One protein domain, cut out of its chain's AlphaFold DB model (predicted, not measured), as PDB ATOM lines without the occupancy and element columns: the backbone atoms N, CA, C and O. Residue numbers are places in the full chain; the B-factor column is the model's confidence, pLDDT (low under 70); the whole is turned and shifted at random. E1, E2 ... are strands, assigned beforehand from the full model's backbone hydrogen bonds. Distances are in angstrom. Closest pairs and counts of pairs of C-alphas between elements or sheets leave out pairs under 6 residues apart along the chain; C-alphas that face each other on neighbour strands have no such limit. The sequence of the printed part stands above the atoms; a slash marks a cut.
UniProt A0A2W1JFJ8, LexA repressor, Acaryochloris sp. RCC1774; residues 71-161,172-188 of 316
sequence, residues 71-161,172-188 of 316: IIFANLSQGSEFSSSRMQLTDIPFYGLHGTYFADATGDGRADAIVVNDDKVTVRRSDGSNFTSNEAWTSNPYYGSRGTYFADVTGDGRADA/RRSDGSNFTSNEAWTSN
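What this domain is: This is residues 71 to 161 and 172 to 188 of the 316 residues of the protein "LexA repressor" of Acaryochloris sp. RCC1774 (UniProt A0A2W1JFJ8). With little regular structure, this is a small antiparallel sheet, E1, E2, E3, with E4 near its E1 edge and long loops reaching opposite ends, residues 71 to 91 and 181 to 188. The sheet is a meander, each strand the antiparallel neighbour of the one before. Of 108 printed residues, 19 are in the four named strands: all strand, no named helix. It is compact, radius of gyration of the C-alphas 14.6 A, yet elongated, 48 by 28 by 24 A.

Where its parts are: Find C-alpha 99 at (186.358, 171.238, 159.860), where E1, residues 99 to 103, begins, 12.9 A long. E2 is residues 112 to 116, 13.1 A; E3, residues 121 to 124, 10.3 A. E4, residues 147 to 151, 13.1 A, ends at (198.966, 163.768, 156.595).

How they stand to each other: E1 and E2 form a hairpin, N 101 and O 114 2.8 A apart; in hairpin E2 and E3, look at N 115 and O 122, 2.8 A. E4 pairs with no named strand; its closest C-alpha pair with E1, Phe 150 and Ala 103, is 6.2 A.

The domain as a whole: Residues 162 to 171 are cut out, a 5.2 A gap between C-alphas. The E3 to E4 link is long. Residues 71 to 96 and 128 to 130 have pLDDT under 70.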
ATOM      1  N   ILE A  71     182.943 180.674 150.867       42.94
ATOM      2  CA  ILE A  71     183.704 180.983 149.664       42.94
ATOM      3  C   ILE A  71     185.173 181.052 150.077       42.94
ATOM      4  O   ILE A  71     185.524 181.824 150.971       42.94
ATOM      5  N   ILE A  72     186.007 180.214 149.466       40.50
ATOM      6  CA  ILE A  72     187.445 180.156 149.741       40.50
ATOM      7  C   ILE A  72     188.129 181.177 148.834       40.50
ATOM      8  O   ILE A  72     187.879 181.208 147.629       40.50
ATOM      9  N   PHE A  73     188.991 182.011 149.410       41.84
ATOM     10  CA  PHE A  73     189.848 182.921 148.660       41.84
ATOM     11  C   PHE A  73     191.306 182.537 148.891       41.84
ATOM     12  O   PHE A  73     191.684 182.280 150.032       41.84
ATOM     13  N   ALA A  74     192.116 182.551 147.837       35.12
ATOM     14  CA  ALA A  74     193.567 182.446 147.949       35.12
ATOM     15  C   ALA A  74     194.248 183.695 147.392       35.12
ATOM     16  O   ALA A  74     193.766 184.318 146.442       35.12
ATOM     17  N   ASN A  75     195.385 184.036 147.992       37.34
ATOM     18  CA  ASN A  75     196.382 184.915 147.400       37.34
ATOM     19  C   ASN A  75     197.596 184.033 147.119       37.34
ATOM     20  O   ASN A  75     198.063 183.337 148.019       37.34
ATOM     21  N   LEU A  76     198.052 184.009 145.870       35.78
ATOM     22  CA  LEU A  76     199.144 183.133 145.452       35.78
ATOM     23  C   LEU A  76     200.466 183.697 145.979       35.78
ATOM     24  O   LEU A  76     200.724 184.885 145.780       35.78
ATOM     25  N   SER A  77     201.289 182.873 146.629       34.75
ATOM     26  CA  SER A  77     202.680 183.240 146.922       34.75
ATOM     27  C   SER A  77     203.510 183.158 145.646       34.75
ATOM     28  O   SER A  77     203.348 182.238 144.847       34.75
ATOM     29  N   GLN A  78     204.390 184.135 145.452       37.41
ATOM     30  CA  GLN A  78     205.379 184.156 144.371       37.41
ATOM     31  C   GLN A  78     206.810 183.974 144.899       37.41
ATOM     32  O   GLN A  78     207.768 184.417 144.268       37.41
ATOM     33  N   GLY A  79     206.967 183.403 146.099       28.34
ATOM     34  CA  GLY A  79     208.277 183.214 146.738       28.34
ATOM     35  C   GLY A  79     208.965 184.507 147.195       28.34
ATOM     36  O   GLY A  79     210.144 184.492 147.527       28.34
ATOM     37  N   SER A  80     208.249 185.635 147.200       28.64
ATOM     38  CA  SER A  80     208.739 186.933 147.702       28.64
ATOM     39  C   SER A  80     207.612 187.871 148.151       28.64
ATOM     40  O   SER A  80     207.828 188.725 149.008       28.64
ATOM     41  N   GLU A  81     206.397 187.687 147.623       27.89
ATOM     42  CA  GLU A  81     205.173 188.362 148.057       27.89
ATOM     43  C   GLU A  81     203.927 187.534 147.697       27.89
ATOM     44  O   GLU A  81     203.984 186.622 146.868       27.89
ATOM     45  N   PHE A  82     202.787 187.859 148.312       33.03
ATOM     46  CA  PHE A  82     201.480 187.330 147.919       33.03
ATOM     47  C   PHE A  82     200.830 188.237 146.874       33.03
ATOM     48  O   PHE A  82     200.852 189.460 147.010       33.03
ATOM     49  N   SER A  83     200.173 187.661 145.865       35.12
ATOM     50  CA  SER A  83     199.466 188.448 144.852       35.12
ATOM     51  C   SER A  83     198.376 189.320 145.485       35.12
ATOM     52  O   SER A  83     197.506 188.805 146.185       35.12
ATOM     53  N   SER A  84     198.334 190.614 145.156       33.44
ATOM     54  CA  SER A  84     197.283 191.541 145.620       33.44
ATOM     55  C   SER A  84     195.884 191.233 145.055       33.44
ATOM     56  O   SER A  84     194.883 191.823 145.465       33.44
ATOM     57  N   SER A  85     195.806 190.342 144.066       35.97
ATOM     58  CA  SER A  85     194.579 189.833 143.463       35.97
ATOM     59  C   SER A  85     194.110 188.563 144.174       35.97
ATOM     60  O   SER A  85     194.710 187.504 144.014       35.97
ATOM     61  N   ARG A  86     192.993 188.651 144.903       40.50
ATOM     62  CA  ARG A  86     192.314 187.483 145.480       40.50
ATOM     63  C   ARG A  86     191.688 186.621 144.381       40.50
ATOM     64  O   ARG A  86     190.881 187.120 143.593       40.50
ATOM     65  N   MET A  87     192.007 185.333 144.364       40.03
ATOM     66  CA  MET A  87     191.321 184.344 143.534       40.03
ATOM     67  C   MET A  87     190.176 183.732 144.342       40.03
ATOM     68  O   MET A  87     190.390 183.238 145.447       40.03
ATOM     69  N   GLN A  88     188.954 183.803 143.817       45.62
ATOM     70  CA  GLN A  88     187.809 183.080 144.370       45.62
ATOM     71  C   GLN A  88     187.926 181.622 143.928       45.62
ATOM     72  O   GLN A  88     187.774 181.331 142.749       45.62
ATOM     73  N   LEU A  89     188.222 180.724 144.865       43.19
ATOM     74  CA  LEU A  89     188.473 179.311 144.578       43.19
ATOM     75  C   LEU A  89     187.197 178.465 144.587       43.19
ATOM     76  O   LEU A  89     187.214 177.313 144.155       43.19
ATOM     77  N   THR A  90     186.087 179.005 145.099       42.53
ATOM     78  CA  THR A  90     184.801 178.308 145.113       42.53
ATOM     79  C   THR A  90     183.631 179.255 144.863       42.53
ATOM     80  O   THR A  90     183.479 180.274 145.528       42.53
ATOM     81  N   ASP A  91     182.735 178.885 143.947       45.53
ATOM     82  CA  ASP A  91     181.476 179.616 143.710       45.53
ATOM     83  C   ASP A  91     180.361 179.223 144.692       45.53
ATOM     84  O   ASP A  91     179.309 179.862 144.766       45.53
ATOM     85  N   ILE A  92     180.594 178.164 145.474       46.06
ATOM     86  CA  ILE A  92     179.661 177.604 146.452       46.06
ATOM     87  C   ILE A  92     180.404 177.384 147.773       46.06
ATOM     88  O   ILE A  92     181.504 176.818 147.747       46.06
ATOM     89  N   PRO A  93     179.789 177.742 148.921       49.53
ATOM     90  CA  PRO A  93     180.305 177.436 150.242       49.53
ATOM     91  C   PRO A  93     180.840 176.008 150.387       49.53
ATOM     92  O   PRO A  93     180.089 175.053 150.212       49.53
ATOM     93  N   PHE A  94     182.119 175.872 150.733       55.09
ATOM     94  CA  PHE A  94     182.752 174.597 151.051       55.09
ATOM     95  C   PHE A  94     183.275 174.659 152.483       55.09
ATOM     96  O   PHE A  94     184.351 175.185 152.747       55.09
ATOM     97  N   TYR A  95     182.443 174.208 153.417       61.34
ATOM     98  CA  TYR A  95     182.790 174.099 154.826       61.34
ATOM     99  C   TYR A  95     182.210 172.803 155.384       61.34
ATOM    100  O   TYR A  95     181.090 172.423 155.039       61.34
ATOM    101  N   GLY A  96     182.981 172.131 156.232       61.56
ATOM    102  CA  GLY A  96     182.529 170.964 156.982       61.56
ATOM    103  C   GLY A  96     182.045 171.346 158.373       61.56
ATOM    104  O   GLY A  96     182.558 172.295 158.969       61.56
ATOM    105  N   LEU A  97     181.079 170.601 158.913       70.50
ATOM    106  CA  LEU A  97     180.641 170.760 160.306       70.50
ATOM    107  C   LEU A  97     181.752 170.440 161.321       70.50
ATOM    108  O   LEU A  97     181.785 171.049 162.387       70.50
ATOM    109  N   HIS A  98     182.681 169.546 160.965       72.88
ATOM    110  CA  HIS A  98     183.816 169.113 161.798       72.88
ATOM    111  C   HIS A  98     185.170 169.645 161.309       72.88
ATOM    112  O   HIS A  98     186.223 169.242 161.802       72.88
ATOM    113  N   GLY A  99     185.159 170.551 160.331       70.81
ATOM    114  CA  GLY A  99     186.358 171.238 159.860       70.81
ATOM    115  C   GLY A  99     186.504 171.284 158.344       70.81
ATOM    116  O   GLY A  99     185.804 170.604 157.590       70.81
ATOM    117  N   THR A 100     187.429 172.141 157.923       75.75
ATOM    118  CA  THR A 100     187.874 172.317 156.538       75.75
ATOM    119  C   THR A 100     189.393 172.274 156.548       75.75
ATOM    120  O   THR A 100     190.010 172.966 157.357       75.75
ATOM    121  N   TYR A 101     189.972 171.449 155.689       80.00
ATOM    122  CA  TYR A 101     191.385 171.101 155.670       80.00
ATOM    123  C   TYR A 101     191.918 171.198 154.241       80.00
ATOM    124  O   TYR A 101     191.145 171.141 153.282       80.00
ATOM    125  N   PHE A 102     193.237 171.325 154.123       77.12
ATOM    126  CA  PHE A 102     193.944 171.308 152.851       77.12
ATOM    127  C   PHE A 102     195.130 170.358 152.959       77.12
ATOM    128  O   PHE A 102     195.958 170.532 153.851       77.12
ATOM    129  N   ALA A 103     195.177 169.348 152.097       77.06
ATOM    130  CA  ALA A 103     196.254 168.363 152.051       77.06
ATOM    131  C   ALA A 103     196.260 167.667 150.686       77.06
ATOM    132  O   ALA A 103     195.204 167.549 150.068       77.06
ATOM    133  N   ASP A 104     197.422 167.217 150.214       83.12
ATOM    134  CA  ASP A 104     197.534 166.460 148.961       83.12
ATOM    135  C   ASP A 104     197.051 165.024 149.170       83.12
ATOM    136  O   ASP A 104     197.828 164.127 149.484       83.12
ATOM    137  N   ALA A 105     195.741 164.802 149.076       84.56
ATOM    138  CA  ALA A 105     195.158 163.480 149.271       84.56
ATOM    139  C   ALA A 105     195.247 162.632 147.994       84.56
ATOM    140  O   ALA A 105     195.060 161.415 148.047       84.56
ATOM    141  N   THR A 106     195.513 163.248 146.841       85.00
ATOM    142  CA  THR A 106     195.631 162.557 145.552       85.00
ATOM    143  C   THR A 106     197.047 162.066 145.246       85.00
ATOM    144  O   THR A 106     197.189 161.065 144.540       85.00
ATOM    145  N   GLY A 107     198.068 162.710 145.813       83.69
ATOM    146  CA  GLY A 107     199.489 162.455 145.569       83.69
ATOM    147  C   GLY A 107     200.017 163.157 144.322       83.69
ATOM    148  O   GLY A 107     200.979 162.692 143.709       83.69
ATOM    149  N   ASP A 108     199.352 164.227 143.882       76.50
ATOM    150  CA  ASP A 108     199.701 164.958 142.661       76.50
ATOM    151  C   ASP A 108     200.578 166.201 142.914       76.50
ATOM    152  O   ASP A 108     200.884 166.959 141.980       76.50
ATOM    153  N   GLY A 109     201.009 166.382 144.163       73.06
ATOM    154  CA  GLY A 109     201.811 167.492 144.653       73.06
ATOM    155  C   GLY A 109     201.002 168.747 144.973       73.06
ATOM    156  O   GLY A 109     201.605 169.793 145.217       73.06
ATOM    157  N   ARG A 110     199.662 168.702 144.936       75.62
ATOM    158  CA  ARG A 110     198.796 169.860 145.197       75.62
ATOM    159  C   ARG A 110     197.854 169.587 146.358       75.62
ATOM    160  O   ARG A 110     197.224 168.546 146.447       75.62
ATOM    161  N   ALA A 111     197.683 170.579 147.227       74.44
ATOM    162  CA  ALA A 111     196.717 170.470 148.310       74.44
ATOM    163  C   ALA A 111     195.273 170.480 147.777       74.44
ATOM    164  O   ALA A 111     194.835 171.453 147.157       74.44
ATOM    165  N   ASP A 112     194.523 169.426 148.079       78.12
ATOM    166  CA  ASP A 112     193.092 169.303 147.825       78.12
ATOM    167  C   ASP A 112     192.286 169.973 148.941       78.12
ATOM    168  O   ASP A 112     192.725 170.037 150.089       78.12
ATOM    169  N   ALA A 113     191.073 170.444 148.639       77.06
ATOM    170  CA  ALA A 113     190.174 170.956 149.668       77.06
ATOM    171  C   ALA A 113     189.357 169.806 150.261       77.06
ATOM    172  O   ALA A 113     188.624 169.120 149.547       77.06
ATOM    173  N   ILE A 114     189.403 169.645 151.581       79.44
ATOM    174  CA  ILE A 114     188.745 168.548 152.293       79.44
ATOM    175  C   ILE A 114     187.798 169.114 153.349       79.44
ATOM    176  O   ILE A 114     188.178 169.961 154.155       79.44
ATOM    177  N   VAL A 115     186.556 168.636 153.389       82.25
ATOM    178  CA  VAL A 115     185.590 168.978 154.443       82.25
ATOM    179  C   VAL A 115     185.070 167.734 155.130       82.25
ATOM    180  O   VAL A 115     184.761 166.727 154.492       82.25
ATOM    181  N   VAL A 116     184.918 167.837 156.445       80.81
ATOM    182  CA  VAL A 116     184.438 166.747 157.292       80.81
ATOM    183  C   VAL A 116     183.048 167.098 157.816       80.81
ATOM    184  O   VAL A 116     182.854 168.146 158.433       80.81
ATOM    185  N   ASN A 117     182.064 166.241 157.544       83.12
ATOM    186  CA  ASN A 117     180.659 166.411 157.922       83.12
ATOM    187  C   ASN A 117     180.152 165.231 158.765       83.12
ATOM    188  O   ASN A 117     180.856 164.240 158.957       83.12
ATOM    189  N   ASP A 118     178.912 165.345 159.248       86.81
ATOM    190  CA  ASP A 118     178.233 164.314 160.047       86.81
ATOM    191  C   ASP A 118     177.993 163.001 159.284       86.81
ATOM    192  O   ASP A 118     177.767 161.963 159.898       86.81
ATOM    193  N   ASP A 119     178.006 163.032 157.950       90.12
ATOM    194  CA  ASP A 119     177.727 161.878 157.092       90.12
ATOM    195  C   ASP A 119     178.966 161.357 156.358       90.12
ATOM    196  O   ASP A 119     179.045 160.164 156.071       90.12
ATOM    197  N   LYS A 120     179.925 162.233 156.032       93.56
ATOM    198  CA  LYS A 120     181.081 161.886 155.197       93.56
ATOM    199  C   LYS A 120     182.208 162.911 155.224       93.56
ATOM    200  O   LYS A 120     182.029 164.067 155.612       93.56
ATOM    201  N   VAL A 121     183.343 162.499 154.673       93.25
ATOM    202  CA  VAL A 121     184.409 163.375 154.193       93.25
ATOM    203  C   VAL A 121     184.180 163.646 152.709       93.25
ATOM    204  O   VAL A 121     183.971 162.723 151.919       93.25
ATOM    205  N   THR A 122     184.166 164.923 152.333       90.69
ATOM    206  CA  THR A 122     184.062 165.362 150.937       90.69
ATOM    207  C   THR A 122     185.357 166.043 150.526       90.69
ATOM    208  O   THR A 122     185.838 166.913 151.246       90.69
ATOM    209  N   VAL A 123     185.882 165.679 149.363       89.38
ATOM    210  CA  VAL A 123     187.091 166.262 148.779       89.38
ATOM    211  C   VAL A 123     186.720 167.002 147.499       89.38
ATOM    212  O   VAL A 123     185.811 166.594 146.772       89.38
ATOM    213  N   ARG A 124     187.403 168.110 147.229       83.81
ATOM    214  CA  ARG A 124     187.510 168.701 145.897       83.81
ATOM    215  C   ARG A 124     188.975 168.685 145.513       83.81
ATOM    216  O   ARG A 124     189.791 169.257 146.238       83.81
ATOM    217  N   ARG A 125     189.287 168.050 144.387       84.62
ATOM    218  CA  ARG A 125     190.668 167.960 143.917       84.62
ATOM    219  C   ARG A 125     191.172 169.318 143.463       84.62
ATOM    220  O   ARG A 125     190.382 170.106 142.939       84.62
ATOM    221  N   SER A 126     192.460 169.579 143.625       77.31
ATOM    222  CA  SER A 126     193.109 170.744 143.025       77.31
ATOM    223  C   SER A 126     193.593 170.434 141.608       77.31
ATOM    224  O   SER A 126     194.369 169.507 141.394       77.31
ATOM    225  N   ASP A 127     193.188 171.238 140.622       70.56
ATOM    226  CA  ASP A 127     193.743 171.173 139.258       70.56
ATOM    227  C   ASP A 127     194.927 172.141 139.043       70.56
ATOM    228  O   ASP A 127     195.415 172.315 137.926       70.56
ATOM    229  N   GLY A 128     195.395 172.779 140.124       59.88
ATOM    230  CA  GLY A 128     196.461 173.783 140.112       59.88
ATOM    231  C   GLY A 128     195.988 175.208 139.820       59.88
ATOM    232  O   GLY A 128     196.759 176.146 140.000       59.88
ATOM    233  N   SER A 129     194.735 175.402 139.403       56.59
ATOM    234  CA  SER A 129     194.118 176.726 139.233       56.59
ATOM    235  C   SER A 129     192.808 176.876 140.009       56.59
ATOM    236  O   SER A 129     192.462 177.985 140.403       56.59
ATOM    237  N   ASN A 130     192.073 175.786 140.230       58.88
ATOM    238  CA  ASN A 130     190.777 175.733 140.898       58.88
ATOM    239  C   ASN A 130     190.589 174.402 141.646       58.88
ATOM    240  O   ASN A 130     191.390 173.472 141.538       58.88
ATOM    241  N   PHE A 131     189.472 174.308 142.375       71.50
ATOM    242  CA  PHE A 131     188.986 173.061 142.954       71.50
ATOM    243  C   PHE A 131     187.885 172.431 142.092       71.50
ATOM    244  O   PHE A 131     186.960 173.120 141.654       71.50
ATOM    245  N   THR A 132     187.946 171.113 141.898       81.50
ATOM    246  CA  THR A 132     186.942 170.346 141.146       81.50
ATOM    247  C   THR A 132     185.608 170.223 141.902       81.50
ATOM    248  O   THR A 132     185.392 170.795 142.976       81.50
ATOM    249  N   SER A 133     184.654 169.486 141.327       84.69
ATOM    250  CA  SER A 133     183.380 169.174 141.981       84.69
ATOM    251  C   SER A 133     183.555 168.368 143.274       84.69
ATOM    252  O   SER A 133     184.541 167.666 143.453       84.69
ATOM    253  N   ASN A 134     182.547 168.419 144.151       87.06
ATOM    254  CA  ASN A 134     182.501 167.615 145.374       87.06
ATOM    255  C   ASN A 134     182.567 166.110 145.080       87.06
ATOM    256  O   ASN A 134     181.737 165.588 144.335       87.06
ATOM    257  N   GLU A 135     183.434 165.409 145.798       95.50
ATOM    258  CA  GLU A 135     183.547 163.956 145.773       95.50
ATOM    259  C   GLU A 135     183.432 163.396 147.185       95.50
ATOM    260  O   GLU A 135     184.137 163.819 148.097       95.50
ATOM    261  N   ALA A 136     182.527 162.440 147.387       96.56
ATOM    262  CA  ALA A 136     182.390 161.761 148.668       96.56
ATOM    263  C   ALA A 136     183.468 160.679 148.785       96.56
ATOM    264  O   ALA A 136     183.320 159.608 148.208       96.56
ATOM    265  N   TRP A 137     184.536 160.965 149.529       98.00
ATOM    266  CA  TRP A 137     185.653 160.032 149.726       98.00
ATOM    267  C   TRP A 137     185.426 159.080 150.903       98.00
ATOM    268  O   TRP A 137     186.173 158.121 151.084       98.00
ATOM    269  N   THR A 138     184.377 159.313 151.698       97.56
ATOM    270  CA  THR A 138     183.808 158.314 152.607       97.56
ATOM    271  C   THR A 138     182.292 158.227 152.432       97.56
ATOM    272  O   THR A 138     181.637 159.175 152.000       97.56
ATOM    273  N   SER A 139     181.715 157.080 152.794       93.25
ATOM    274  CA  SER A 139     180.259 156.853 152.829       93.25
ATOM    275  C   SER A 139     179.648 156.960 154.229       93.25
ATOM    276  O   SER A 139     178.436 156.840 154.379       93.25
ATOM    277  N   ASN A 140     180.490 157.143 155.247       92.00
ATOM    278  CA  ASN A 140     180.121 157.226 156.656       92.00
ATOM    279  C   ASN A 140     180.940 158.331 157.338       92.00
ATOM    280  O   ASN A 140     182.041 158.646 156.851       92.00
ATOM    281  N   PRO A 141     180.462 158.862 158.481       90.56
ATOM    282  CA  PRO A 141     181.202 159.845 159.254       90.56
ATOM    283  C   PRO A 141     182.599 159.362 159.622       90.56
ATOM    284  O   PRO A 141     182.824 158.190 159.941       90.56
ATOM    285  N   TYR A 142     183.539 160.298 159.574       94.06
ATOM    286  CA  TYR A 142     184.925 160.058 159.934       94.06
ATOM    287  C   TYR A 142     185.521 161.318 160.562       94.06
ATOM    288  O   TYR A 142     186.151 162.136 159.896       94.06
ATOM    289  N   TYR A 143     185.256 161.484 161.854       90.81
ATOM    290  CA  TYR A 143     185.801 162.542 162.698       90.81
ATOM    291  C   TYR A 143     186.049 162.004 164.109       90.81
ATOM    292  O   TYR A 143     185.431 161.018 164.519       90.81
ATOM    293  N   GLY A 144     186.984 162.623 164.830       88.62
ATOM    294  CA  GLY A 144     187.420 162.166 166.149       88.62
ATOM    295  C   GLY A 144     186.882 162.993 167.302       88.62
ATOM    296  O   GLY A 144     186.645 164.188 167.144       88.62
ATOM    297  N   SER A 145     186.765 162.391 168.489       91.69
ATOM    298  CA  SER A 145     186.413 163.137 169.710       91.69
ATOM    299  C   SER A 145     187.503 164.124 170.153       91.69
ATOM    300  O   SER A 145     187.216 165.071 170.885       91.69
ATOM    301  N   ARG A 146     188.750 163.922 169.701       90.31
ATOM    302  CA  ARG A 146     189.914 164.770 170.017       90.31
ATOM    303  C   ARG A 146     190.465 165.532 168.817       90.31
ATOM    304  O   ARG A 146     191.195 166.498 169.013       90.31
ATOM    305  N   GLY A 147     190.141 165.113 167.598       86.69
ATOM    306  CA  GLY A 147     190.518 165.834 166.388       86.69
ATOM    307  C   GLY A 147     190.528 164.974 165.131       86.69
ATOM    308  O   GLY A 147     190.457 163.741 165.183       86.69
ATOM    309  N   THR A 148     190.642 165.659 163.999       90.44
ATOM    310  CA  THR A 148     190.735 165.080 162.659       90.44
ATOM    311  C   THR A 148     191.852 165.781 161.903       90.44
ATOM    312  O   THR A 148     191.970 167.002 161.977       90.44
ATOM    313  N   TYR A 149     192.692 165.002 161.232       94.38
ATOM    314  CA  TYR A 149     193.927 165.461 160.605       94.38
ATOM    315  C   TYR A 149     194.118 164.764 159.258       94.38
ATOM    316  O   TYR A 149     193.529 163.708 159.018       94.38
ATOM    317  N   PHE A 150     194.948 165.358 158.403       92.44
ATOM    318  CA  PHE A 150     195.311 164.812 157.099       92.44
ATOM    319  C   PHE A 150     196.820 164.946 156.914       92.44
ATOM    320  O   PHE A 150     197.333 166.063 156.955       92.44
ATOM    321  N   ALA A 151     197.517 163.820 156.778       91.94
ATOM    322  CA  ALA A 151     198.966 163.768 156.595       91.94
ATOM    323  C   ALA A 151     199.366 162.417 155.988       91.94
ATOM    324  O   ALA A 151     198.678 161.424 156.222       91.94
ATOM    325  N   ASP A 152     200.454 162.376 155.220       96.69
ATOM    326  CA  ASP A 152     200.971 161.133 154.639       96.69
ATOM    327  C   ASP A 152     201.681 160.315 155.716       96.69
ATOM    328  O   ASP A 152     202.860 160.511 155.989       96.69
ATOM    329  N   VAL A 153     200.947 159.433 156.390       98.19
ATOM    330  CA  VAL A 153     201.511 158.576 157.441       98.19
ATOM    331  C   VAL A 153     201.986 157.245 156.865       98.19
ATOM    332  O   VAL A 153     202.667 156.486 157.553       98.19
ATOM    333  N   THR A 154     201.640 156.938 155.616       98.44
ATOM    334  CA  THR A 154     202.031 155.696 154.942       98.44
ATOM    335  C   THR A 154     203.346 155.817 154.175       98.44
ATOM    336  O   THR A 154     204.064 154.821 154.059       98.44
ATOM    337  N   GLY A 155     203.703 157.025 153.741       97.19
ATOM    338  CA  GLY A 155     204.881 157.350 152.939       97.19
ATOM    339  C   GLY A 155     204.654 157.144 151.446       97.19
ATOM    340  O   GLY A 155     205.609 156.881 150.712       97.19
ATOM    341  N   ASP A 156     203.398 157.166 150.999       97.00
ATOM    342  CA  ASP A 156     203.036 156.937 149.599       97.00
ATOM    343  C   ASP A 156     202.821 158.232 148.795       97.00
ATOM    344  O   ASP A 156     202.475 158.185 147.611       97.00
ATOM    345  N   GLY A 157     203.092 159.378 149.422       89.44
ATOM    346  CA  GLY A 157     202.934 160.712 148.868       89.44
ATOM    347  C   GLY A 157     201.521 161.270 149.007       89.44
ATOM    348  O   GLY A 157     201.273 162.361 148.500       89.44
ATOM    349  N   ARG A 158     200.589 160.558 149.655       92.69
ATOM    350  CA  ARG A 158     199.190 160.978 149.790       92.69
ATOM    351  C   ARG A 158     198.827 161.186 151.244       92.69
ATOM    352  O   ARG A 158     199.061 160.345 152.101       92.69
ATOM    353  N   ALA A 159     198.155 162.291 151.521       89.69
ATOM    354  CA  ALA A 159     197.608 162.551 152.834       89.69
ATOM    355  C   ALA A 159     196.507 161.539 153.171       89.69
ATOM    356  O   ALA A 159     195.446 161.511 152.544       89.69
ATOM    357  N   ASP A 160     196.742 160.753 154.213       98.44
ATOM    358  CA  ASP A 160     195.767 159.847 154.798       98.44
ATOM    359  C   ASP A 160     194.842 160.606 155.751       98.44
ATOM    360  O   ASP A 160     195.229 161.603 156.364       98.44
ATOM    361  N   ALA A 161     193.612 160.124 155.925       98.06
ATOM    362  CA  ALA A 161     192.703 160.699 156.908       98.06
ATOM    363  C   ALA A 161     192.971 160.076 158.283       98.06
ATOM    364  O   ALA A 161     192.935 158.854 158.435       98.06
ATOM    365  N   ARG A 172     192.433 156.110 157.886       98.56
ATOM    366  CA  ARG A 172     191.959 155.582 156.608       98.56
ATOM    367  C   ARG A 172     192.951 156.004 155.545       98.56
ATOM    368  O   ARG A 172     193.109 157.204 155.319       98.56
ATOM    369  N   ARG A 173     193.580 155.025 154.894       98.56
ATOM    370  CA  ARG A 173     194.560 155.325 153.851       98.56
ATOM    371  C   ARG A 173     193.908 156.023 152.671       98.56
ATOM    372  O   ARG A 173     192.785 155.640 152.323       98.56
ATOM    373  N   SER A 174     194.595 156.975 152.053       98.44
ATOM    374  CA  SER A 174     194.189 157.466 150.739       98.44
ATOM    375  C   SER A 174     194.601 156.475 149.650       98.44
ATOM    376  O   SER A 174     195.725 155.986 149.630       98.44
ATOM    377  N   ASP A 175     193.703 156.179 148.710       98.19
ATOM    378  CA  ASP A 175     194.053 155.478 147.466       98.19
ATOM    379  C   ASP A 175     194.213 156.433 146.266       98.19
ATOM    380  O   ASP A 175     194.363 155.990 145.126       98.19
ATOM    381  N   GLY A 176     194.225 157.745 146.524       97.00
ATOM    382  CA  GLY A 176     194.262 158.814 145.519       97.00
ATOM    383  C   GLY A 176     192.881 159.187 144.964       97.00
ATOM    384  O   GLY A 176     192.731 160.167 144.229       97.00
ATOM    385  N   SER A 177     191.849 158.425 145.323       97.31
ATOM    386  CA  SER A 177     190.470 158.666 144.902       97.31
ATOM    387  C   SER A 177     189.441 158.573 146.026       97.31
ATOM    388  O   SER A 177     188.360 159.141 145.890       97.31
ATOM    389  N   ASN A 178     189.763 157.864 147.109       98.25
ATOM    390  CA  ASN A 178     188.924 157.629 148.274       98.25
ATOM    391  C   ASN A 178     189.783 157.431 149.530       98.25
ATOM    392  O   ASN A 178     190.962 157.079 149.453       98.25
ATOM    393  N   PHE A 179     189.149 157.570 150.698       98.44
ATOM    394  CA  PHE A 179     189.700 157.081 151.958       98.44
ATOM    395  C   PHE A 179     189.183 155.666 152.232       98.44
ATOM    396  O   PHE A 179     187.973 155.432 152.300       98.44
ATOM    397  N   THR A 180     190.107 154.725 152.406       98.00
ATOM    398  CA  THR A 180     189.833 153.289 152.572       98.00
ATOM    399  C   THR A 180     189.215 152.951 153.945       98.00
ATOM    400  O   THR A 180     188.672 153.808 154.647       98.00
ATOM    401  N   SER A 181     189.193 151.672 154.333       97.00
ATOM    402  CA  SER A 181     188.603 151.228 155.602       97.00
ATOM    403  C   SER A 181     189.356 151.746 156.833       97.00
ATOM    404  O   SER A 181     190.544 152.034 156.773       97.00
ATOM    405  N   ASN A 182     188.660 151.815 157.973       96.88
ATOM    406  CA  ASN A 182     189.263 152.176 159.258       96.88
ATOM    407  C   ASN A 182     190.353 151.181 159.674       96.88
ATOM    408  O   ASN A 182     190.091 149.981 159.767       96.88
ATOM    409  N   GLU A 183     191.498 151.705 160.088       98.12
ATOM    410  CA  GLU A 183     192.597 150.943 160.663       98.12
ATOM    411  C   GLU A 183     192.982 151.522 162.016       98.12
ATOM    412  O   GLU A 183     193.229 152.719 162.144       98.12
ATOM    413  N   ALA A 184     193.030 150.684 163.050       98.06
ATOM    414  CA  ALA A 184     193.502 151.114 164.359       98.06
ATOM    415  C   ALA A 184     195.034 151.160 164.351       98.06
ATOM    416  O   ALA A 184     195.674 150.117 164.411       98.06
ATOM    417  N   TRP A 185     195.599 152.364 164.289       98.44
ATOM    418  CA  TRP A 185     197.050 152.584 164.272       98.44
ATOM    419  C   TRP A 185     197.641 152.717 165.677       98.44
ATOM    420  O   TRP A 185     198.856 152.666 165.860       98.44
ATOM    421  N   THR A 186     196.783 152.865 166.690       98.38
ATOM    422  CA  THR A 186     197.138 152.654 168.093       98.38
ATOM    423  C   THR A 186     196.105 151.763 168.780       98.38
ATOM    424  O   THR A 186     194.934 151.721 168.405       98.38
ATOM    425  N   SER A 187     196.531 151.055 169.828       95.75
ATOM    426  CA  SER A 187     195.650 150.270 170.710       95.75
ATOM    427  C   SER A 187     195.226 151.016 171.978       95.75
ATOM    428  O   SER A 187     194.402 150.518 172.736       95.75
ATOM    429  N   ASN A 188     195.819 152.186 172.217       95.31
ATOM    430  CA  ASN A 188     195.653 152.996 173.418       95.31
ATOM    431  C   ASN A 188     195.543 154.484 173.052       95.31
ATOM    432  O   ASN A 188     195.997 154.868 171.958       95.31
TER     433      ASN A 188